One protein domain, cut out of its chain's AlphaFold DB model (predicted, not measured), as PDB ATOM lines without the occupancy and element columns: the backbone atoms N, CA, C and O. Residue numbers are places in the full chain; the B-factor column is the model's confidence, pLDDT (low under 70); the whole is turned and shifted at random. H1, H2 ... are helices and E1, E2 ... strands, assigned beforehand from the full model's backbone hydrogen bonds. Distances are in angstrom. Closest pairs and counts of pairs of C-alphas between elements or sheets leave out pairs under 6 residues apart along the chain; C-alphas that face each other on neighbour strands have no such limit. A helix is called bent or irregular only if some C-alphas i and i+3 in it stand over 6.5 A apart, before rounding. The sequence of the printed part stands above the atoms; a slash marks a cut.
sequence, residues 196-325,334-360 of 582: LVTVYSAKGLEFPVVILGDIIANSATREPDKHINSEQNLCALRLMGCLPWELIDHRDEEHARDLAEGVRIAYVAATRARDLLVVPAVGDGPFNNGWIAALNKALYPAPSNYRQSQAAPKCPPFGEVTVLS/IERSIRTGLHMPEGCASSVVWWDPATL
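This is residues 196 to 325 and 334 to 360 of the 582 residues of the protein "DNA helicase" of Acidobacteria bacterium (UniProt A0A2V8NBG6). With little regular structure, long helix H2 joins a small head, E2, E3 and H1, to a loop-rich body with H3, E1, E4, E5 and E6. Three named helices and six named strands, class mixed, hold 59 of 157 printed residues. It is loose, radius of gyration of the C-alphas 19.6 A, spanning 60 by 38 by 29 A.

E1, residues 207-211, begins at C-alpha (86.998, 199.851, 97.657). E2 is residues 226 to 229, E3 234 to 237, H1 245 to 249, H2 251 to 270 and 28.7 A long from first to last C-alpha, E4 273 to 278, H3 291 to 299 and irregular, with C-alphas 294 and 297 7.1 A apart, E5 341 to 343, and E6 352 to 354, where C-alpha 354 is at (71.760, 212.983, 90.212).

Of parallel E1 and E4, N 210 and O 276 are 2.9 A apart. H2 residues 262-267 touch H3, closest C-alphas Val 263 and Ala 294, 5.8 A. H3 has 1 of 5 O-to-N i+4 pairs and 4 of 6 i+3 pairs within hydrogen-bond range.

Residues 326-333 are cut out, a 14.5 A gap; links E1-E2 and E4-H3 are long; residues 347-349 have pLDDT under 70.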
ATOM      1  N   LEU A 196      81.599 191.466  92.536       82.94
ATOM      2  CA  LEU A 196      80.257 191.305  93.091       82.94
ATOM      3  C   LEU A 196      80.367 190.573  94.427       82.94
ATOM      4  O   LEU A 196      80.697 189.387  94.481       82.94
ATOM      5  N   VAL A 197      80.097 191.305  95.503       83.62
ATOM      6  CA  VAL A 197      80.195 190.832  96.888       83.62
ATOM      7  C   VAL A 197      78.883 191.091  97.620       83.62
ATOM      8  O   VAL A 197      78.142 192.013  97.276       83.62
ATOM      9  N   THR A 198      78.603 190.310  98.662       85.56
ATOM     10  CA  THR A 198      77.536 190.662  99.600       85.56
ATOM     11  C   THR A 198      78.047 191.677 100.609       85.56
ATOM     12  O   THR A 198      79.242 191.772 100.885       85.56
ATOM     13  N   VAL A 199      77.131 192.435 101.213       87.81
ATOM     14  CA  VAL A 199      77.498 193.427 102.233       87.81
ATOM     15  C   VAL A 199      78.213 192.771 103.420       87.81
ATOM     16  O   VAL A 199      79.174 193.326 103.949       87.81
ATOM     17  N   TYR A 200      77.785 191.566 103.806       83.25
ATOM     18  CA  TYR A 200      78.407 190.801 104.885       83.25
ATOM     19  C   TYR A 200      79.855 190.420 104.568       83.25
ATOM     20  O   TYR A 200      80.724 190.609 105.417       83.25
ATOM     21  N   SER A 201      80.128 189.932 103.353       77.25
ATOM     22  CA  SER A 201      81.479 189.525 102.955       77.25
ATOM     23  C   SER A 201      82.405 190.720 102.698       77.25
ATOM     24  O   SER A 201      83.617 190.606 102.847       77.25
ATOM     25  N   ALA A 202      81.845 191.900 102.418       84.75
ATOM     26  CA  ALA A 202      82.594 193.148 102.296       84.75
ATOM     27  C   ALA A 202      83.027 193.766 103.642       84.75
ATOM     28  O   ALA A 202      83.763 194.758 103.657       84.75
ATOM     29  N   LYS A 203      82.565 193.241 104.787       85.44
ATOM     30  CA  LYS A 203      82.866 193.812 106.107       85.44
ATOM     31  C   LYS A 203      84.376 193.804 106.369       85.44
ATOM     32  O   LYS A 203      85.008 192.758 106.389       85.44
ATOM     33  N   GLY A 204      84.942 194.984 106.618       84.06
ATOM     34  CA  GLY A 204      86.382 195.157 106.843       84.06
ATOM     35  C   GLY A 204      87.203 195.390 105.571       84.06
ATOM     36  O   GLY A 204      88.363 195.767 105.683       84.06
ATOM     37  N   LEU A 205      86.602 195.250 104.385       88.50
ATOM     38  CA  LEU A 205      87.221 195.616 103.108       88.50
ATOM     39  C   LEU A 205      86.925 197.079 102.754       88.50
ATOM     40  O   LEU A 205      85.962 197.662 103.253       88.50
ATOM     41  N   GLU A 206      87.732 197.665 101.876       91.50
ATOM     42  CA  GLU A 206      87.563 199.028 101.366       91.50
ATOM     43  C   GLU A 206      87.782 199.036  99.850       91.50
ATOM     44  O   GLU A 206      88.709 198.395  99.351       91.50
ATOM     45  N   PHE A 207      86.930 199.757  99.114       90.81
ATOM     46  CA  PHE A 207      86.998 199.851  97.657       90.81
ATOM     47  C   PHE A 207      86.978 201.318  97.200       90.81
ATOM     48  O   PHE A 207      86.218 202.118  97.756       90.81
ATOM     49  N   PRO A 208      87.745 201.694  96.156       92.50
ATOM     50  CA  PRO A 208      87.709 203.046  95.591       92.50
ATOM     51  C   PRO A 208      86.296 203.475  95.171       92.50
ATOM     52  O   PRO A 208      85.840 204.564  95.514       92.50
ATOM     53  N   VAL A 209      85.580 202.584  94.481       93.44
ATOM     54  CA  VAL A 209      84.214 202.803  93.998       93.44
ATOM     55  C   VAL A 209      83.326 201.663  94.482       93.44
ATOM     56  O   VAL A 209      83.678 200.497  94.311       93.44
ATOM     57  N   VAL A 210      82.166 201.993  95.049       95.38
ATOM     58  CA  VAL A 210      81.140 201.019  95.453       95.38
ATOM     59  C   VAL A 210      79.824 201.367  94.779       95.38
ATOM     60  O   VAL A 210      79.372 202.508  94.833       95.38
ATOM     61  N   ILE A 211      79.198 200.365  94.166       94.25
ATOM     62  CA  ILE A 211      77.873 200.470  93.556       94.25
ATOM     63  C   ILE A 211      76.931 199.587  94.366       94.25
ATOM     64  O   ILE A 211      77.165 198.385  94.487       94.25
ATOM     65  N   LEU A 212      75.878 200.171  94.937       93.44
ATOM     66  CA  LEU A 212      74.858 199.396  95.639       93.44
ATOM     67  C   LEU A 212      73.901 198.760  94.626       93.44
ATOM     68  O   LEU A 212      73.427 199.423  93.706       93.44
ATOM     69  N   GLY A 213      73.626 197.469  94.790       89.50
ATOM     70  CA  GLY A 213      72.675 196.729  93.962       89.50
ATOM     71  C   GLY A 213      71.294 196.636  94.604       89.50
ATOM     72  O   GLY A 213      71.151 196.783  95.815       89.50
ATOM     73  N   ASP A 214      70.296 196.348  93.769       87.06
ATOM     74  CA  ASP A 214      68.938 195.949  94.157       87.06
ATOM     75  C   ASP A 214      68.227 196.873  95.173       87.06
ATOM     76  O   ASP A 214      68.222 196.647  96.383       87.06
ATOM     77  N   ILE A 215      67.550 197.908  94.664       86.62
ATOM     78  CA  ILE A 215      66.771 198.844  95.490       86.62
ATOM     79  C   ILE A 215      65.502 198.212  96.098       86.62
ATOM     80  O   ILE A 215      64.957 198.759  97.055       86.62
ATOM     81  N   ILE A 216      65.009 197.090  95.554       85.56
ATOM     82  CA  ILE A 216      63.741 196.475  95.984       85.56
ATOM     83  C   ILE A 216      63.926 195.399  97.058       85.56
ATOM     84  O   ILE A 216      62.929 194.947  97.620       85.56
ATOM     85  N   ALA A 217      65.166 195.001  97.360       84.75
ATOM     86  CA  ALA A 217      65.450 194.083  98.454       84.75
ATOM     87  C   ALA A 217      64.971 194.666  99.794       84.75
ATOM     88  O   ALA A 217      65.219 195.833 100.103       84.75
ATOM     89  N   ASN A 218      64.263 193.852 100.579       82.75
ATOM     90  CA  ASN A 218      63.644 194.292 101.828       82.75
ATOM     91  C   ASN A 218      64.707 194.603 102.894       82.75
ATOM     92  O   ASN A 218      65.691 193.879 103.027       82.75
ATOM     93  N   SER A 219      64.476 195.649 103.690       77.75
ATOM     94  CA  SER A 219      65.316 196.003 104.844       77.75
ATOM     95  C   SER A 219      65.144 195.063 106.043       77.75
ATOM     96  O   SER A 219      66.049 194.965 106.865       77.75
ATOM     97  N   ALA A 220      63.987 194.407 106.147       76.44
ATOM     98  CA  ALA A 220      63.608 193.513 107.234       76.44
ATOM     99  C   ALA A 220      62.685 192.405 106.716       76.44
ATOM    100  O   ALA A 220      61.998 192.566 105.698       76.44
ATOM    101  N   THR A 221      62.645 191.282 107.431       73.44
ATOM    102  CA  THR A 221      61.703 190.203 107.133       73.44
ATOM    103  C   THR A 221      60.290 190.660 107.482       73.44
ATOM    104  O   THR A 221      60.049 191.225 108.545       73.44
ATOM    105  N   ARG A 222      59.323 190.421 106.588       72.81
ATOM    106  CA  ARG A 222      57.930 190.861 106.791       72.81
ATOM    107  C   ARG A 222      57.265 190.190 107.998       72.81
ATOM    108  O   ARG A 222      56.388 190.781 108.618       72.81
ATOM    109  N   GLU A 223      57.671 188.962 108.301       78.12
ATOM    110  CA  GLU A 223      57.300 188.239 109.513       78.12
ATOM    111  C   GLU A 223      58.576 187.670 110.140       78.12
ATOM    112  O   GLU A 223      59.250 186.885 109.470       78.12
ATOM    113  N   PRO A 224      58.915 188.040 111.386       82.19
ATOM    114  CA  PRO A 224      60.024 187.432 112.109       82.19
ATOM    115  C   PRO A 224      59.849 185.912 112.208       82.19
ATOM    116  O   PRO A 224      58.750 185.420 112.484       82.19
ATOM    117  N   ASP A 225      60.927 185.165 111.986       86.69
ATOM    118  CA  ASP A 225      60.956 183.699 112.030       86.69
ATOM    119  C   ASP A 225      61.504 183.148 113.354       86.69
ATOM    120  O   ASP A 225      61.361 181.953 113.635       86.69
ATOM    121  N   LYS A 226      62.086 184.019 114.185       90.62
ATOM    122  CA  LYS A 226      62.696 183.663 115.462       90.62
ATOM    123  C   LYS A 226      62.601 184.775 116.499       90.62
ATOM    124  O   LYS A 226      62.642 185.952 116.160       90.62
ATOM    125  N   HIS A 227      62.547 184.372 117.761       91.44
ATOM    126  CA  HIS A 227      62.727 185.227 118.927       91.44
ATOM    127  C   HIS A 227      63.828 184.634 119.801       91.44
ATOM    128  O   HIS A 227      63.800 183.441 120.118       91.44
ATOM    129  N   ILE A 228      64.809 185.455 120.174       91.00
ATOM    130  CA  ILE A 228      65.930 185.032 121.019       91.00
ATOM    131  C   ILE A 228      65.955 185.899 122.272       91.00
ATOM    132  O   ILE A 228      66.106 187.118 122.194       91.00
ATOM    133  N   ASN A 229      65.881 185.250 123.432       91.12
ATOM    134  CA  ASN A 229      66.054 185.882 124.732       91.12
ATOM    135  C   ASN A 229      67.213 185.210 125.483       91.12
ATOM    136  O   ASN A 229      67.074 184.120 126.043       91.12
ATOM    137  N   SER A 230      68.372 185.874 125.493       89.56
ATOM    138  CA  SER A 230      69.585 185.367 126.145       89.56
ATOM    139  C   SER A 230      69.474 185.303 127.667       89.56
ATOM    140  O   SER A 230      70.066 184.420 128.274       89.56
ATOM    141  N   GLU A 231      68.721 186.208 128.295       92.69
ATOM    142  CA  GLU A 231      68.569 186.236 129.756       92.69
ATOM    143  C   GLU A 231      67.761 185.034 130.258       92.69
ATOM    144  O   GLU A 231      68.046 184.478 131.318       92.69
ATOM    145  N   GLN A 232      66.784 184.600 129.462       91.25
ATOM    146  CA  GLN A 232      65.937 183.444 129.750       91.25
ATOM    147  C   GLN A 232      66.465 182.133 129.146       91.25
ATOM    148  O   GLN A 232      65.857 181.087 129.356       91.25
ATOM    149  N   ASN A 233      67.586 182.165 128.411       92.38
ATOM    150  CA  ASN A 233      68.081 181.042 127.601       92.38
ATOM    151  C   ASN A 233      67.001 180.452 126.670       92.38
ATOM    152  O   ASN A 233      66.912 179.238 126.488       92.38
ATOM    153  N   LEU A 234      66.168 181.320 126.091       92.56
ATOM    154  CA  LEU A 234      65.042 180.947 125.242       92.56
ATOM    155  C   LEU A 234      65.345 181.266 123.774       92.56
ATOM    156  O   LEU A 234      65.777 182.367 123.432       92.56
ATOM    157  N   CYS A 235      65.049 180.306 122.901       93.00
ATOM    158  CA  CYS A 235      65.017 180.486 121.455       93.00
ATOM    159  C   CYS A 235      63.702 179.904 120.930       93.00
ATOM    160  O   CYS A 235      63.489 178.693 120.996       93.00
ATOM    161  N   ALA A 236      62.815 180.767 120.443       91.38
ATOM    162  CA  ALA A 236      61.524 180.384 119.893       91.38
ATOM    163  C   ALA A 236      61.565 180.556 118.370       91.38
ATOM    164  O   ALA A 236      61.783 181.659 117.876       91.38
ATOM    165  N   LEU A 237      61.388 179.466 117.625       92.06
ATOM    166  CA  LEU A 237      61.543 179.418 116.168       92.06
ATOM    167  C   LEU A 237      60.228 179.007 115.507       92.06
ATOM    168  O   LEU A 237      59.528 178.125 116.011       92.06
ATOM    169  N   ARG A 238      59.908 179.595 114.351       86.12
ATOM    170  CA  ARG A 238      58.833 179.087 113.494       86.12
ATOM    171  C   ARG A 238      59.214 177.694 112.990       86.12
ATOM    172  O   ARG A 238      60.238 177.523 112.338       86.12
ATOM    173  N   LEU A 239      58.344 176.713 113.217       83.94
ATOM    174  CA  LEU A 239      58.520 175.342 112.731       83.94
ATOM    175  C   LEU A 239      57.278 174.910 111.957       83.94
ATOM    176  O   LEU A 239      56.170 174.962 112.481       83.94
ATOM    177  N   MET A 240      57.460 174.490 110.701       83.75
ATOM    178  CA  MET A 240      56.376 173.991 109.835       83.75
ATOM    179  C   MET A 240      55.173 174.950 109.730       83.75
ATOM    180  O   MET A 240      54.021 174.528 109.697       83.75
ATOM    181  N   GLY A 241      55.436 176.262 109.710       81.38
ATOM    182  CA  GLY A 241      54.400 177.302 109.654       81.38
ATOM    183  C   GLY A 241      53.712 177.608 110.990       81.38
ATOM    184  O   GLY A 241      52.962 178.579 111.068       81.38
ATOM    185  N   CYS A 242      53.999 176.852 112.051       83.56
ATOM    186  CA  CYS A 242      53.516 177.123 113.400       83.56
ATOM    187  C   CYS A 242      54.418 178.157 114.085       83.56
ATOM    188  O   CYS A 242      55.635 177.984 114.163       83.56
ATOM    189  N   LEU A 243      53.809 179.236 114.577       85.81
ATOM    190  CA  LEU A 243      54.490 180.281 115.337       85.81
ATOM    191  C   LEU A 243      54.342 179.990 116.841       85.81
ATOM    192  O   LEU A 243      53.206 179.861 117.300       85.81
ATOM    193  N   PRO A 244      55.442 179.891 117.607       90.12
ATOM    194  CA  PRO A 244      55.373 179.821 119.064       90.12
ATOM    195  C   PRO A 244      54.827 181.132 119.649       90.12
ATOM    196  O   PRO A 244      55.002 182.199 119.055       90.12
ATOM    197  N   TRP A 245      54.171 181.055 120.810       90.75
ATOM    198  CA  TRP A 245      53.536 182.208 121.465       90.75
ATOM    199  C   TRP A 245      54.539 183.319 121.756       90.75
ATOM    200  O   TRP A 245      54.268 184.480 121.489       90.75
ATOM    201  N   GLU A 246      55.743 182.948 122.172       90.94
ATOM    202  CA  GLU A 246      56.828 183.869 122.487       90.94
ATOM    203  C   GLU A 246      57.249 184.690 121.255       90.94
ATOM    204  O   GLU A 246      57.523 185.880 121.358       90.94
ATOM    205  N   LEU A 247      57.225 184.099 120.054       89.44
ATOM    206  CA  LEU A 247      57.483 184.833 118.808       89.44
ATOM    207  C   LEU A 247      56.298 185.718 118.394       89.44
ATOM    208  O   LEU A 247      56.487 186.752 117.755       89.44
ATOM    209  N   ILE A 248      55.068 185.316 118.719       89.00
ATOM    210  CA  ILE A 248      53.871 186.121 118.447       89.00
ATOM    211  C   ILE A 248      53.867 187.363 119.340       89.00
ATOM    212  O   ILE A 248      53.690 188.467 118.824       89.00
ATOM    213  N   ASP A 249      54.112 187.180 120.634       92.44
ATOM    214  CA  ASP A 249      54.073 188.238 121.643       92.44
ATOM    215  C   ASP A 249      55.194 189.268 121.434       92.44
ATOM    216  O   ASP A 249      54.974 190.465 121.609       92.44
ATOM    217  N   HIS A 250      56.371 188.828 120.973       90.75
ATOM    218  CA  HIS A 250      57.531 189.691 120.713       90.75
ATOM    219  C   HIS A 250      57.713 190.077 119.234       90.75
ATOM    220  O   HIS A 250      58.767 190.582 118.843       90.75
ATOM    221  N   ARG A 251      56.695 189.878 118.386       88.38
ATOM    222  CA  ARG A 251      56.797 190.117 116.935       88.38
ATOM    223  C   ARG A 251      57.242 191.536 116.587       88.38
ATOM    224  O   ARG A 251      58.108 191.714 115.732       88.38
ATOM    225  N   ASP A 252      56.645 192.536 117.226       89.69
ATOM    226  CA  ASP A 252      56.943 193.942 116.939       89.69
ATOM    227  C   ASP A 252      58.366 194.316 117.375       89.69
ATOM    228  O   ASP A 252      59.041 195.096 116.698       89.69
ATOM    229  N   GLU A 253      58.852 193.718 118.467       90.06
ATOM    230  CA  GLU A 253      60.221 193.901 118.949       90.06
ATOM    231  C   GLU A 253      61.238 193.293 117.982       90.06
ATOM    232  O   GLU A 253      62.208 193.963 117.625       90.06
ATOM    233  N   GLU A 254      61.015 192.060 117.518       90.00
ATOM    234  CA  GLU A 254      61.905 191.417 116.544       90.00
ATOM    235  C   GLU A 254      61.882 192.140 115.199       90.00
ATOM    236  O   GLU A 254      62.933 192.414 114.626       90.00
ATOM    237  N   HIS A 255      60.709 192.570 114.735       88.75
ATOM    238  CA  HIS A 255      60.607 193.371 113.520       88.75
ATOM    239  C   HIS A 255      61.359 194.710 113.651       88.75
ATOM    240  O   HIS A 255      62.041 195.140 112.719       88.75
ATOM    241  N   ALA A 256      61.300 195.368 114.814       88.94
ATOM    242  CA  ALA A 256      62.081 196.577 115.071       88.94
ATOM    243  C   ALA A 256      63.598 196.306 115.103       88.94
ATOM    244  O   ALA A 256      64.375 197.135 114.616       88.94
ATOM    245  N   ARG A 257      64.034 195.158 115.639       88.50
ATOM    246  CA  ARG A 257      65.445 194.733 115.618       88.50
ATOM    247  C   ARG A 257      65.929 194.448 114.199       88.50
ATOM    248  O   ARG A 257      67.003 194.934 113.844       88.50
ATOM    249  N   ASP A 258      65.134 193.758 113.388       87.38
ATOM    250  CA  ASP A 258      65.431 193.496 111.977       87.38
ATOM    251  C   ASP A 258      65.547 194.800 111.181       87.38
ATOM    252  O   ASP A 258      66.504 194.991 110.435       87.38
ATOM    253  N   LEU A 259      64.628 195.752 111.388       87.50
ATOM    254  CA  LEU A 259      64.718 197.079 110.769       87.50
ATOM    255  C   LEU A 259      66.000 197.814 111.176       87.50
ATOM    256  O   LEU A 259      66.652 198.436 110.332       87.50
ATOM    257  N   ALA A 260      66.381 197.747 112.455       90.38
ATOM    258  CA  ALA A 260      67.627 198.336 112.933       90.38
ATOM    259  C   ALA A 260      68.855 197.663 112.299       90.38
ATOM    260  O   ALA A 260      69.822 198.351 111.965       90.38
ATOM    261  N   GLU A 261      68.814 196.347 112.088       89.44
ATOM    262  CA  GLU A 261      69.869 195.625 111.379       89.44
ATOM    263  C   GLU A 261      69.935 196.007 109.898       89.44
ATOM    264  O   GLU A 261      71.021 196.296 109.399       89.44
ATOM    265  N   GLY A 262      68.796 196.154 109.218       89.44
ATOM    266  CA  GLY A 262      68.737 196.673 107.850       89.44
ATOM    267  C   GLY A 262      69.431 198.032 107.700       89.44
ATOM    268  O   GLY A 262      70.204 198.243 106.761       89.44
ATOM    269  N   VAL A 263      69.247 198.936 108.672       90.75
ATOM    270  CA  VAL A 263      69.967 200.223 108.720       90.75
ATOM    271  C   VAL A 263      71.480 200.018 108.880       90.75
ATOM    272  O   VAL A 263      72.259 200.709 108.215       90.75
ATOM    273  N   ARG A 264      71.924 199.069 109.716       92.25
ATOM    274  CA  ARG A 264      73.357 198.749 109.872       92.25
ATOM    275  C   ARG A 264      73.956 198.165 108.599       92.25
ATOM    276  O   ARG A 264      75.069 198.548 108.245       92.25
ATOM    277  N   ILE A 265      73.235 197.303 107.888       91.81
ATOM    278  CA  ILE A 265      73.671 196.743 106.602       91.81
ATOM    279  C   ILE A 265      73.873 197.873 105.585       91.81
ATOM    280  O   ILE A 265      74.944 197.971 104.987       91.81
ATOM    281  N   ALA A 266      72.904 198.783 105.441       91.69
ATOM    282  CA  ALA A 266      73.032 199.948 104.561       91.69
ATOM    283  C   ALA A 266      74.231 200.837 104.935       91.69
ATOM    284  O   ALA A 266      74.980 201.277 104.060       91.69
ATOM    285  N   TYR A 267      74.458 201.053 106.235       92.31
ATOM    286  CA  TYR A 267      75.620 201.784 106.741       92.31
ATOM    287  C   TYR A 267      76.946 201.087 106.397       92.31
ATOM    288  O   TYR A 267      77.875 201.726 105.897       92.31
ATOM    289  N   VAL A 268      77.051 199.775 106.628       94.44
ATOM    290  CA  VAL A 268      78.256 199.003 106.295       94.44
ATOM    291  C   VAL A 268      78.534 199.096 104.800       94.44
ATOM    292  O   VAL A 268      79.664 199.412 104.438       94.44
ATOM    293  N   ALA A 269      77.515 198.899 103.959       93.50
ATOM    294  CA  ALA A 269      77.634 198.961 102.506       93.50
ATOM    295  C   ALA A 269      78.115 200.337 102.019       93.50
ATOM    296  O   ALA A 269      79.086 200.418 101.268       93.50
ATOM    297  N   ALA A 270      77.492 201.420 102.496       92.75
ATOM    298  CA  ALA A 270      77.860 202.785 102.121       92.75
ATOM    299  C   ALA A 270      79.290 203.145 102.557       92.75
ATOM    300  O   ALA A 270      80.030 203.775 101.806       92.75
ATOM    301  N   THR A 271      79.710 202.699 103.745       93.12
ATOM    302  CA  THR A 271      81.051 202.981 104.294       93.12
ATOM    303  C   THR A 271      82.163 202.101 103.723       93.12
ATOM    304  O   THR A 271      83.306 202.230 104.154       93.12
ATOM    305  N   ARG A 272      81.870 201.192 102.780       94.50
ATOM    306  CA  ARG A 272      82.923 200.477 102.035       94.50
ATOM    307  C   ARG A 272      83.561 201.350 100.949       94.50
ATOM    308  O   ARG A 272      84.636 201.004 100.463       94.50
ATOM    309  N   ALA A 273      82.890 202.433 100.547       94.75
ATOM    310  CA  ALA A 273      83.360 203.347  99.514       94.75
ATOM    311  C   ALA A 273      84.409 204.315 100.067       94.75
ATOM    312  O   ALA A 273      84.136 205.029 101.032       94.75
ATOM    313  N   ARG A 274      85.573 204.385  99.416       93.50
ATOM    314  CA  ARG A 274      86.605 205.386  99.713       93.50
ATOM    315  C   ARG A 274      86.398 206.681  98.932       93.50
ATOM    316  O   ARG A 274      86.388 207.753  99.528       93.50
ATOM    317  N   ASP A 275      86.234 206.578  97.610       91.62
ATOM    318  CA  ASP A 275      86.233 207.739  96.710       91.62
ATOM    319  C   ASP A 275      84.835 208.044  96.147       91.62
ATOM    320  O   ASP A 275      84.442 209.208  96.069       91.62
ATOM    321  N   LEU A 276      84.072 207.014  95.748       92.25
ATOM    322  CA  LEU A 276      82.755 207.178  95.123       92.25
ATOM    323  C   LEU A 276      81.757 206.103  95.569       92.25
ATOM    324  O   LEU A 276      82.003 204.906  95.424       92.25
ATOM    325  N   LEU A 277      80.587 206.549  96.030       94.00
ATOM    326  CA  LEU A 277      79.425 205.703  96.292       94.00
ATOM    327  C   LEU A 277      78.350 205.975  95.234       94.00
ATOM    328  O   LEU A 277      77.866 207.099  95.110       94.00
ATOM    329  N   VAL A 278      77.957 204.939  94.497       94.19
ATOM    330  CA  VAL A 278      76.861 204.986  93.525       94.19
ATOM    331  C   VAL A 278      75.660 204.263  94.115       94.19
ATOM    332  O   VAL A 278      75.744 203.087  94.473       94.19
ATOM    333  N   VAL A 279      74.533 204.967  94.208       93.19
ATOM    334  CA  VAL A 279      73.301 204.436  94.795       93.19
ATOM    335  C   VAL A 279      72.175 204.475  93.758       93.19
ATOM    336  O   VAL A 279      71.901 205.549  93.217       93.19
ATOM    337  N   PRO A 280      71.511 203.344  93.461       90.06
ATOM    338  CA  PRO A 280      70.333 203.336  92.610       90.06
ATOM    339  C   PRO A 280      69.183 204.041  93.333       90.06
ATOM    340  O   PRO A 280      68.937 203.806  94.516       90.06
ATOM    341  N   ALA A 281      68.468 204.903  92.614       89.44
ATOM    342  CA  ALA A 281      67.392 205.715  93.166       89.44
ATOM    343  C   ALA A 281      66.239 205.859  92.163       89.44
ATOM    344  O   ALA A 281      66.419 205.739  90.952       89.44
ATOM    345  N   VAL A 282      65.040 206.135  92.676       89.38
ATOM    346  CA  VAL A 282      63.840 206.405  91.870       89.38
ATOM    347  C   VAL A 282      63.673 207.916  91.727       89.38
ATOM    348  O   VAL A 282      63.467 208.611  92.719       89.38
ATOM    349  N   GLY A 283      63.745 208.433  90.497       88.12
ATOM    350  CA  GLY A 283      63.691 209.878  90.232       88.12
ATOM    351  C   GLY A 283      62.362 210.550  90.598       88.12
ATOM    352  O   GLY A 283      62.352 211.738  90.904       88.12
ATOM    353  N   ASP A 284      61.252 209.804  90.604       87.62
ATOM    354  CA  ASP A 284      59.917 210.323  90.944       87.62
ATOM    355  C   ASP A 284      59.699 210.510  92.461       87.62
ATOM    356  O   ASP A 284      58.768 211.204  92.874       87.62
ATOM    357  N   GLY A 285      60.550 209.920  93.305       88.06
ATOM    358  CA  GLY A 285      60.474 210.066  94.758       88.06
ATOM    359  C   GLY A 285      61.152 208.929  95.528       88.06
ATOM    360  O   GLY A 285      61.523 207.917  94.934       88.06
ATOM    361  N   PRO A 286      61.326 209.087  96.852       89.25
ATOM    362  CA  PRO A 286      62.029 208.114  97.679       89.25
ATOM    363  C   PRO A 286      61.271 206.787  97.772       89.25
ATOM    364  O   PRO A 286      60.081 206.749  98.091       89.25
ATOM    365  N   PHE A 287      61.985 205.686  97.540       88.75
ATOM    366  CA  PHE A 287      61.482 204.337  97.783       88.75
ATOM    367  C   PHE A 287      61.825 203.915  99.218       88.75
ATOM    368  O   PHE A 287      62.993 203.731  99.553       88.75
ATOM    369  N   ASN A 288      60.811 203.794 100.079       86.62
ATOM    370  CA  ASN A 288      61.009 203.602 101.525       86.62
ATOM    371  C   ASN A 288      61.008 202.136 101.984       86.62
ATOM    372  O   ASN A 288      61.348 201.867 103.130       86.62
ATOM    373  N   ASN A 289      60.633 201.200 101.110       83.38
ATOM    374  CA  ASN A 289      60.499 199.784 101.475       83.38
ATOM    375  C   ASN A 289      61.779 198.968 101.218       83.38
ATOM    376  O   ASN A 289      61.827 197.789 101.553       83.38
ATOM    377  N   GLY A 290      62.796 199.577 100.601       86.25
ATOM    378  CA  GLY A 290      64.062 198.922 100.280       86.25
ATOM    379  C   GLY A 290      65.099 199.041 101.395       86.25
ATOM    380  O   GLY A 290      65.066 199.978 102.192       86.25
ATOM    381  N   TRP A 291      66.088 198.149 101.407       89.44
ATOM    382  CA  TRP A 291      67.214 198.175 102.350       89.44
ATOM    383  C   TRP A 291      68.063 199.452 102.253       89.44
ATOM    384  O   TRP A 291      68.628 199.904 103.245       89.44
ATOM    385  N   ILE A 292      68.075 200.102 101.084       90.38
ATOM    386  CA  ILE A 292      68.776 201.370 100.830       90.38
ATOM    387  C   ILE A 292      68.015 202.582 101.406       90.38
ATOM    388  O   ILE A 292      68.571 203.675 101.485       90.38
ATOM    389  N   ALA A 293      66.772 202.423 101.882       89.81
ATOM    390  CA  ALA A 293      65.935 203.539 102.339       89.81
ATOM    391  C   ALA A 293      66.576 204.396 103.447       89.81
ATOM    392  O   ALA A 293      66.304 205.594 103.537       89.81
ATOM    393  N   ALA A 294      67.477 203.818 104.250       89.50
ATOM    394  CA  ALA A 294      68.263 204.547 105.246       89.50
ATOM    395  C   ALA A 294      69.092 205.699 104.636       89.50
ATOM    396  O   ALA A 294      69.336 206.703 105.305       89.50
ATOM    397  N   LEU A 295      69.482 205.584 103.361       90.12
ATOM    398  CA  LEU A 295      70.239 206.596 102.628       90.12
ATOM    399  C   LEU A 295      69.350 207.679 102.000       90.12
ATOM    400  O   LEU A 295      69.876 208.714 101.605       90.12
ATOM    401  N   ASN A 296      68.020 207.516 101.942       90.44
ATOM    402  CA  ASN A 296      67.134 208.452 101.231       90.44
ATOM    403  C   ASN A 296      67.281 209.902 101.717       90.44
ATOM    404  O   ASN A 296      67.260 210.821 100.901       90.44
ATOM    405  N   LYS A 297      67.511 210.117 103.021       88.38
ATOM    406  CA  LYS A 297      67.748 211.457 103.593       88.38
ATOM    407  C   LYS A 297      68.994 212.145 103.020       88.38
ATOM    408  O   LYS A 297      69.024 213.362 102.921       88.38
ATOM    409  N   ALA A 298      70.001 211.367 102.629       88.56
ATOM    410  CA  ALA A 298      71.236 211.856 102.021       88.56
ATOM    411  C   ALA A 298      71.176 211.914 100.483       88.56
ATOM    412  O   ALA A 298      72.110 212.409  99.860       88.56
ATOM    413  N   LEU A 299      70.110 211.403  99.856       89.94
ATOM    414  CA  LEU A 299      69.978 211.330  98.394       89.94
ATOM    415  C   LEU A 299      68.927 212.304  97.851       89.94
ATOM    416  O   LEU A 299      69.124 212.910  96.797       89.94
ATOM    417  N   TYR A 300      67.803 212.448  98.552       90.88
ATOM    418  CA  TYR A 300      66.643 213.188  98.069       90.88
ATOM    419  C   TYR A 300      66.610 214.610  98.651       90.88
ATOM    420  O   TYR A 300      66.615 214.770  99.874       90.88
ATOM    421  N   PRO A 301      66.551 215.660  97.810       90.44
ATOM    422  CA  PRO A 301      66.243 217.011  98.271       90.44
ATOM    423  C   PRO A 301      64.757 217.141  98.642       90.44
ATOM    424  O   PRO A 301      63.961 216.229  98.426       90.44
ATOM    425  N   ALA A 302      64.354 218.297  99.169       88.31
ATOM    426  CA  ALA A 302      62.942 218.612  99.382       88.31
ATOM    427  C   ALA A 302      62.140 218.470  98.069       88.31
ATOM    428  O   ALA A 302      62.642 218.899  97.023       88.31
ATOM    429  N   PRO A 303      60.879 217.996  98.083       87.38
ATOM    430  CA  PRO A 303      60.042 217.929  96.880       87.38
ATOM    431  C   PRO A 303      59.919 219.258  96.113       87.38
ATOM    432  O   PRO A 303      59.867 219.265  94.885       87.38
ATOM    433  N   SER A 304      59.944 220.400  96.811       87.12
ATOM    434  CA  SER A 304      59.955 221.740  96.197       87.12
ATOM    435  C   SER A 304      61.231 222.048  95.403       87.12
ATOM    436  O   SER A 304      61.225 222.910  94.522       87.12
ATOM    437  N   ASN A 305      62.320 221.341  95.702       89.06
ATOM    438  CA  ASN A 305      63.654 221.561  95.152       89.06
ATOM    439  C   ASN A 305      64.034 220.514  94.098       89.06
ATOM    440  O   ASN A 305      65.101 220.626  93.503       89.06
ATOM    441  N   TYR A 306      63.164 219.542  93.792       90.06
ATOM    442  CA  TYR A 306      63.434 218.495  92.794       90.06
ATOM    443  C   TYR A 306      63.908 219.056  91.448       90.06
ATOM    444  O   TYR A 306      64.747 218.455  90.786       90.06
ATOM    445  N   ARG A 307      63.415 220.230  91.043       90.44
ATOM    446  CA  ARG A 307      63.778 220.870  89.767       90.44
ATOM    447  C   ARG A 307      64.900 221.916  89.881       90.44
ATOM    448  O   ARG A 307      65.286 222.493  88.867       90.44
ATOM    449  N   GLN A 308      65.435 222.156  91.081       88.31
ATOM    450  CA  GLN A 308      66.455 223.170  91.369       88.31
ATOM    451  C   GLN A 308      67.840 222.525  91.542       88.31
ATOM    452  O   GLN A 308      68.323 222.362  92.658       88.31
ATOM    453  N   SER A 309      68.479 222.156  90.427       89.75
ATOM    454  CA  SER A 309      69.838 221.597  90.414       89.75
ATOM    455  C   SER A 309      70.894 222.622  89.992       89.75
ATOM    456  O   SER A 309      70.598 223.603  89.303       89.75
ATOM    457  N   GLN A 310      72.143 222.381  90.391       89.94
ATOM    458  CA  GLN A 310      73.323 223.109  89.915       89.94
ATOM    459  C   GLN A 310      74.156 222.237  88.965       89.94
ATOM    460  O   GLN A 310      74.014 221.012  88.930       89.94
ATOM    461  N   ALA A 311      75.058 222.856  88.202       86.75
ATOM    462  CA  ALA A 311      76.010 222.114  87.384       86.75
ATOM    463  C   ALA A 311      76.956 221.303  88.285       86.75
ATOM    464  O   ALA A 311      77.595 221.853  89.183       86.75
ATOM    465  N   ALA A 312      77.042 219.995  88.047       86.56
ATOM    466  CA  ALA A 312      77.937 219.130  88.800       86.56
ATOM    467  C   ALA A 312      79.379 219.275  88.275       86.56
ATOM    468  O   ALA A 312      79.616 219.099  87.076       86.56
ATOM    469  N   PRO A 313      80.363 219.601  89.133       84.44
ATOM    470  CA  PRO A 313      81.748 219.748  88.700       84.44
ATOM    471  C   PRO A 313      82.297 218.413  88.178       84.44
ATOM    472  O   PRO A 313      82.007 217.358  88.736       84.44
ATOM    473  N   LYS A 314      83.116 218.465  87.118       84.50
ATOM    474  CA  LYS A 314      83.746 217.295  86.465       84.50
ATOM    475  C   LYS A 314      82.766 216.269  85.863       84.50
ATOM    476  O   LYS A 314      83.196 215.187  85.475       84.50
ATOM    477  N   CYS A 315      81.484 216.606  85.756       85.31
ATOM    478  CA  CYS A 315      80.479 215.791  85.078       85.31
ATOM    479  C   CYS A 315      80.239 216.296  83.643       85.31
ATOM    480  O   CYS A 315      80.426 217.490  83.386       85.31
ATOM    481  N   PRO A 316      79.830 215.425  82.700       86.06
ATOM    482  CA  PRO A 316      79.413 215.859  81.368       86.06
ATOM    483  C   PRO A 316      78.148 216.736  81.444       86.06
ATOM    484  O   PRO A 316      77.461 216.744  82.470       86.06
ATOM    485  N   PRO A 317      77.815 217.485  80.376       83.31
ATOM    486  CA  PRO A 317      76.553 218.210  80.322       83.31
ATOM    487  C   PRO A 317      75.388 217.216  80.391       83.31
ATOM    488  O   PRO A 317      75.266 216.328  79.550       83.31
ATOM    489  N   PHE A 318      74.546 217.370  81.407       88.19
ATOM    490  CA  PHE A 318      73.356 216.552  81.607       88.19
ATOM    491  C   PHE A 318      72.130 217.170  80.925       88.19
ATOM    492  O   PHE A 318      72.060 218.387  80.747       88.19
ATOM    493  N   GLY A 319      71.145 216.333  80.595       84.69
ATOM    494  CA  GLY A 319      69.786 216.743  80.248       84.69
ATOM    495  C   GLY A 319      69.025 217.292  81.458       84.69
ATOM    496  O   GLY A 319      69.624 217.831  82.385       84.69
ATOM    497  N   GLU A 320      67.695 217.170  81.473       84.56
ATOM    498  CA  GLU A 320      66.852 217.663  82.583       84.56
ATOM    499  C   GLU A 320      66.061 216.573  83.322       84.56
ATOM    500  O   GLU A 320      65.262 216.884  84.217       84.56
ATOM    501  N   VAL A 321      66.228 215.309  82.936       86.25
ATOM    502  CA  VAL A 321      65.361 214.201  83.355       86.25
ATOM    503  C   VAL A 321      66.219 213.046  83.859       86.25
ATOM    504  O   VAL A 321      67.174 212.651  83.204       86.25
ATOM    505  N   THR A 322      65.875 212.504  85.028       86.56
ATOM    506  CA  THR A 322      66.555 211.339  85.631       86.56
ATOM    507  C   THR A 322      65.884 210.007  85.279       86.56
ATOM    508  O   THR A 322      66.469 208.943  85.464       86.56
ATOM    509  N   VAL A 323      64.654 210.049  84.757       84.31
ATOM    510  CA  VAL A 323      63.849 208.879  84.384       84.31
ATOM    511  C   VAL A 323      63.949 208.628  82.875       84.31
ATOM    512  O   VAL A 323      63.432 209.404  82.077       84.31
ATOM    513  N   LEU A 324      64.585 207.519  82.483       77.38
ATOM    514  CA  LEU A 324      64.841 207.169  81.075       77.38
ATOM    515  C   LEU A 324      63.584 206.868  80.248       77.38
ATOM    516  O   LEU A 324      63.541 207.154  79.055       77.38
ATOM    517  N   SER A 325      62.579 206.232  80.849       78.25
ATOM    518  CA  SER A 325      61.379 205.780  80.142       78.25
ATOM    519  C   SER A 325      60.150 205.961  81.021       78.25
ATOM    520  O   SER A 325      60.154 205.573  82.189       78.25
ATOM    521  N   ILE A 334      53.550 217.182  83.333       72.81
ATOM    522  CA  ILE A 334      54.620 218.061  83.844       72.81
ATOM    523  C   ILE A 334      55.690 217.184  84.495       72.81
ATOM    524  O   ILE A 334      55.364 216.375  85.365       72.81
ATOM    525  N   GLU A 335      56.946 217.359  84.086       81.12
ATOM    526  CA  GLU A 335      58.068 216.590  84.617       81.12
ATOM    527  C   GLU A 335      58.265 216.894  86.109       81.12
ATOM    528  O   GLU A 335      58.546 218.029  86.504       81.12
ATOM    529  N   ARG A 336      58.068 215.868  86.941       83.88
ATOM    530  CA  ARG A 336      58.108 215.945  88.409       83.88
ATOM    531  C   ARG A 336      59.282 215.189  89.015       83.88
ATOM    532  O   ARG A 336      59.479 215.297  90.218       83.88
ATOM    533  N   SER A 337      60.050 214.452  88.216       88.06
ATOM    534  CA  SER A 337      61.258 213.796  88.696       88.06
ATOM    535  C   SER A 337      62.321 214.813  89.082       88.06
ATOM    536  O   SER A 337      62.338 215.964  88.616       88.06
ATOM    537  N   ILE A 338      63.243 214.363  89.922       90.62
ATOM    538  CA  ILE A 338      64.439 215.120  90.258       90.62
ATOM    539  C   ILE A 338      65.207 215.429  88.970       90.62
ATOM    540  O   ILE A 338      65.436 214.555  88.134       90.62
ATOM    541  N   ARG A 339      65.564 216.701  88.784       90.81
ATOM    542  CA  ARG A 339      66.390 217.164  87.672       90.81
ATOM    543  C   ARG A 339      67.805 216.639  87.870       90.81
ATOM    544  O   ARG A 339      68.329 216.664  88.975       90.81
ATOM    545  N   THR A 340      68.437 216.202  86.801       91.62
ATOM    546  CA  THR A 340      69.855 215.833  86.788       91.62
ATOM    547  C   THR A 340      70.745 217.007  87.226       91.62
ATOM    548  O   THR A 340      70.399 218.183  87.057       91.62
ATOM    549  N   GLY A 341      71.895 216.695  87.820       91.50
ATOM    550  CA  GLY A 341      72.847 217.679  88.341       91.50
ATOM    551  C   GLY A 341      73.077 217.587  89.848       91.50
ATOM    552  O   GLY A 341      72.693 216.622  90.506       91.50
ATOM    553  N   LEU A 342      73.770 218.591  90.381       92.06
ATOM    554  CA  LEU A 342      74.167 218.669  91.781       92.06
ATOM    555  C   LEU A 342      73.005 219.176  92.642       92.06
ATOM    556  O   LEU A 342      72.440 220.236  92.363       92.06
ATOM    557  N   HIS A 343      72.703 218.441  93.707       92.06
ATOM    558  CA  HIS A 343      71.681 218.766  94.700       92.06
ATOM    559  C   HIS A 343      72.259 218.765  96.111       92.06
ATOM    560  O   HIS A 343      73.221 218.055  96.408       92.06
ATOM    561  N   MET A 344      71.618 219.539  96.985       87.00
ATOM    562  CA  MET A 344      71.863 219.526  98.426       87.00
ATOM    563  C   MET A 344      70.653 218.881  99.120       87.00
ATOM    564  O   MET A 344      69.576 219.484  99.125       87.00
ATOM    565  N   PRO A 345      70.789 217.656  99.655       83.69
ATOM    566  CA  PRO A 345      69.736 216.989 100.419       83.69
ATOM    567  C   PRO A 345      69.405 217.738 101.718       83.69
ATOM    568  O   PRO A 345      70.246 218.446 102.277       83.69
ATOM    569  N   GLU A 346      68.190 217.559 102.238       71.69
ATOM    570  CA  GLU A 346      67.802 218.169 103.514       71.69
ATOM    571  C   GLU A 346      68.546 217.519 104.691       71.69
ATOM    572  O   GLU A 346      68.438 216.320 104.937       71.69
ATOM    573  N   GLY A 347      69.286 218.324 105.461       67.12
ATOM    574  CA  GLY A 347      69.944 217.866 106.689       67.12
ATOM    575  C   GLY A 347      71.278 217.134 106.493       67.12
ATOM    576  O   GLY A 347      71.820 216.621 107.470       67.12
ATOM    577  N   CYS A 348      71.836 217.120 105.278       69.62
ATOM    578  CA  CYS A 348      73.174 216.594 105.000       69.62
ATOM    579  C   CYS A 348      74.145 217.710 104.591       69.62
ATOM    580  O   CYS A 348      73.810 218.586 103.802       69.62
ATOM    581  N   ALA A 349      75.379 217.646 105.101       68.88
ATOM    582  CA  ALA A 349      76.457 218.562 104.712       68.88
ATOM    583  C   ALA A 349      77.084 218.217 103.344       68.88
ATOM    584  O   ALA A 349      77.850 219.010 102.802       68.88
ATOM    585  N   SER A 350      76.775 217.038 102.799       79.25
ATOM    586  CA  SER A 350      77.353 216.519 101.558       79.25
ATOM    587  C   SER A 350      76.404 216.711 100.378       79.25
ATOM    588  O   SER A 350      75.207 216.450 100.485       79.25
ATOM    589  N   SER A 351      76.953 217.122  99.236       87.88
ATOM    590  CA  SER A 351      76.218 217.237  97.976       87.88
ATOM    591  C   SER A 351      76.076 215.887  97.276       87.88
ATOM    592  O   SER A 351      77.016 215.092  97.289       87.88
ATOM    593  N   VAL A 352      74.963 215.676  96.577       91.94
ATOM    594  CA  VAL A 352      74.716 214.482  95.755       91.94
ATOM    595  C   VAL A 352      74.543 214.873  94.292       91.94
ATOM    596  O   VAL A 352      73.923 215.890  93.978       91.94
ATOM    597  N   VAL A 353      75.094 214.074  93.380       93.12
ATOM    598  CA  VAL A 353      74.899 214.260  91.938       93.12
ATOM    599  C   VAL A 353      73.859 213.263  91.449       93.12
ATOM    600  O   VAL A 353      74.075 212.055  91.500       93.12
ATOM    601  N   TRP A 354      72.744 213.776  90.937       92.38
ATOM    602  CA  TRP A 354      71.760 212.983  90.212       92.38
ATOM    603  C   TRP A 354      72.207 212.861  88.756       92.38
ATOM    604  O   TRP A 354      72.147 213.827  87.992       92.38
ATOM    605  N   TRP A 355      72.728 211.687  88.404       90.19
ATOM    606  CA  TRP A 355      73.329 211.427  87.097       90.19
ATOM    607  C   TRP A 355      72.273 211.296  85.994       90.19
ATOM    608  O   TRP A 355      71.193 210.763  86.240       90.19
ATOM    609  N   ASP A 356      72.599 211.749  84.779       88.44
ATOM    610  CA  ASP A 356      71.777 211.529  83.584       88.44
ATOM    611  C   ASP A 356      72.146 210.200  82.908       88.44
ATOM    612  O   ASP A 356      73.209 210.109  82.277       88.44
ATOM    613  N   PRO A 357      71.295 209.163  82.978       80.25
ATOM    614  CA  PRO A 357      71.627 207.871  82.396       80.25
ATOM    615  C   PRO A 357      71.713 207.901  80.860       80.25
ATOM    616  O   PRO A 357      72.381 207.045  80.290       80.25
ATOM    617  N   ALA A 358      71.090 208.875  80.182       82.94
ATOM    618  CA  ALA A 358      71.134 208.993  78.722       82.94
ATOM    619  C   ALA A 358      72.494 209.490  78.202       82.94
ATOM    620  O   ALA A 358      72.814 209.298  77.031       82.94
ATOM    621  N   THR A 359      73.304 210.105  79.070       84.12
ATOM    622  CA  THR A 359      74.671 210.543  78.731       84.12
ATOM    623  C   THR A 359      75.698 209.417  78.792       84.12
ATOM    624  O   THR A 359      76.831 209.589  78.341       84.12
ATOM    625  N   LEU A 360      75.327 208.263  79.353       80.06
ATOM    626  CA  LEU A 360      76.196 207.098  79.370       80.06
ATOM    627  C   LEU A 360      76.243 206.496  77.969       80.06
ATOM    628  O   LEU A 360      75.233 206.034  77.439       80.06
TER     629      LEU A 360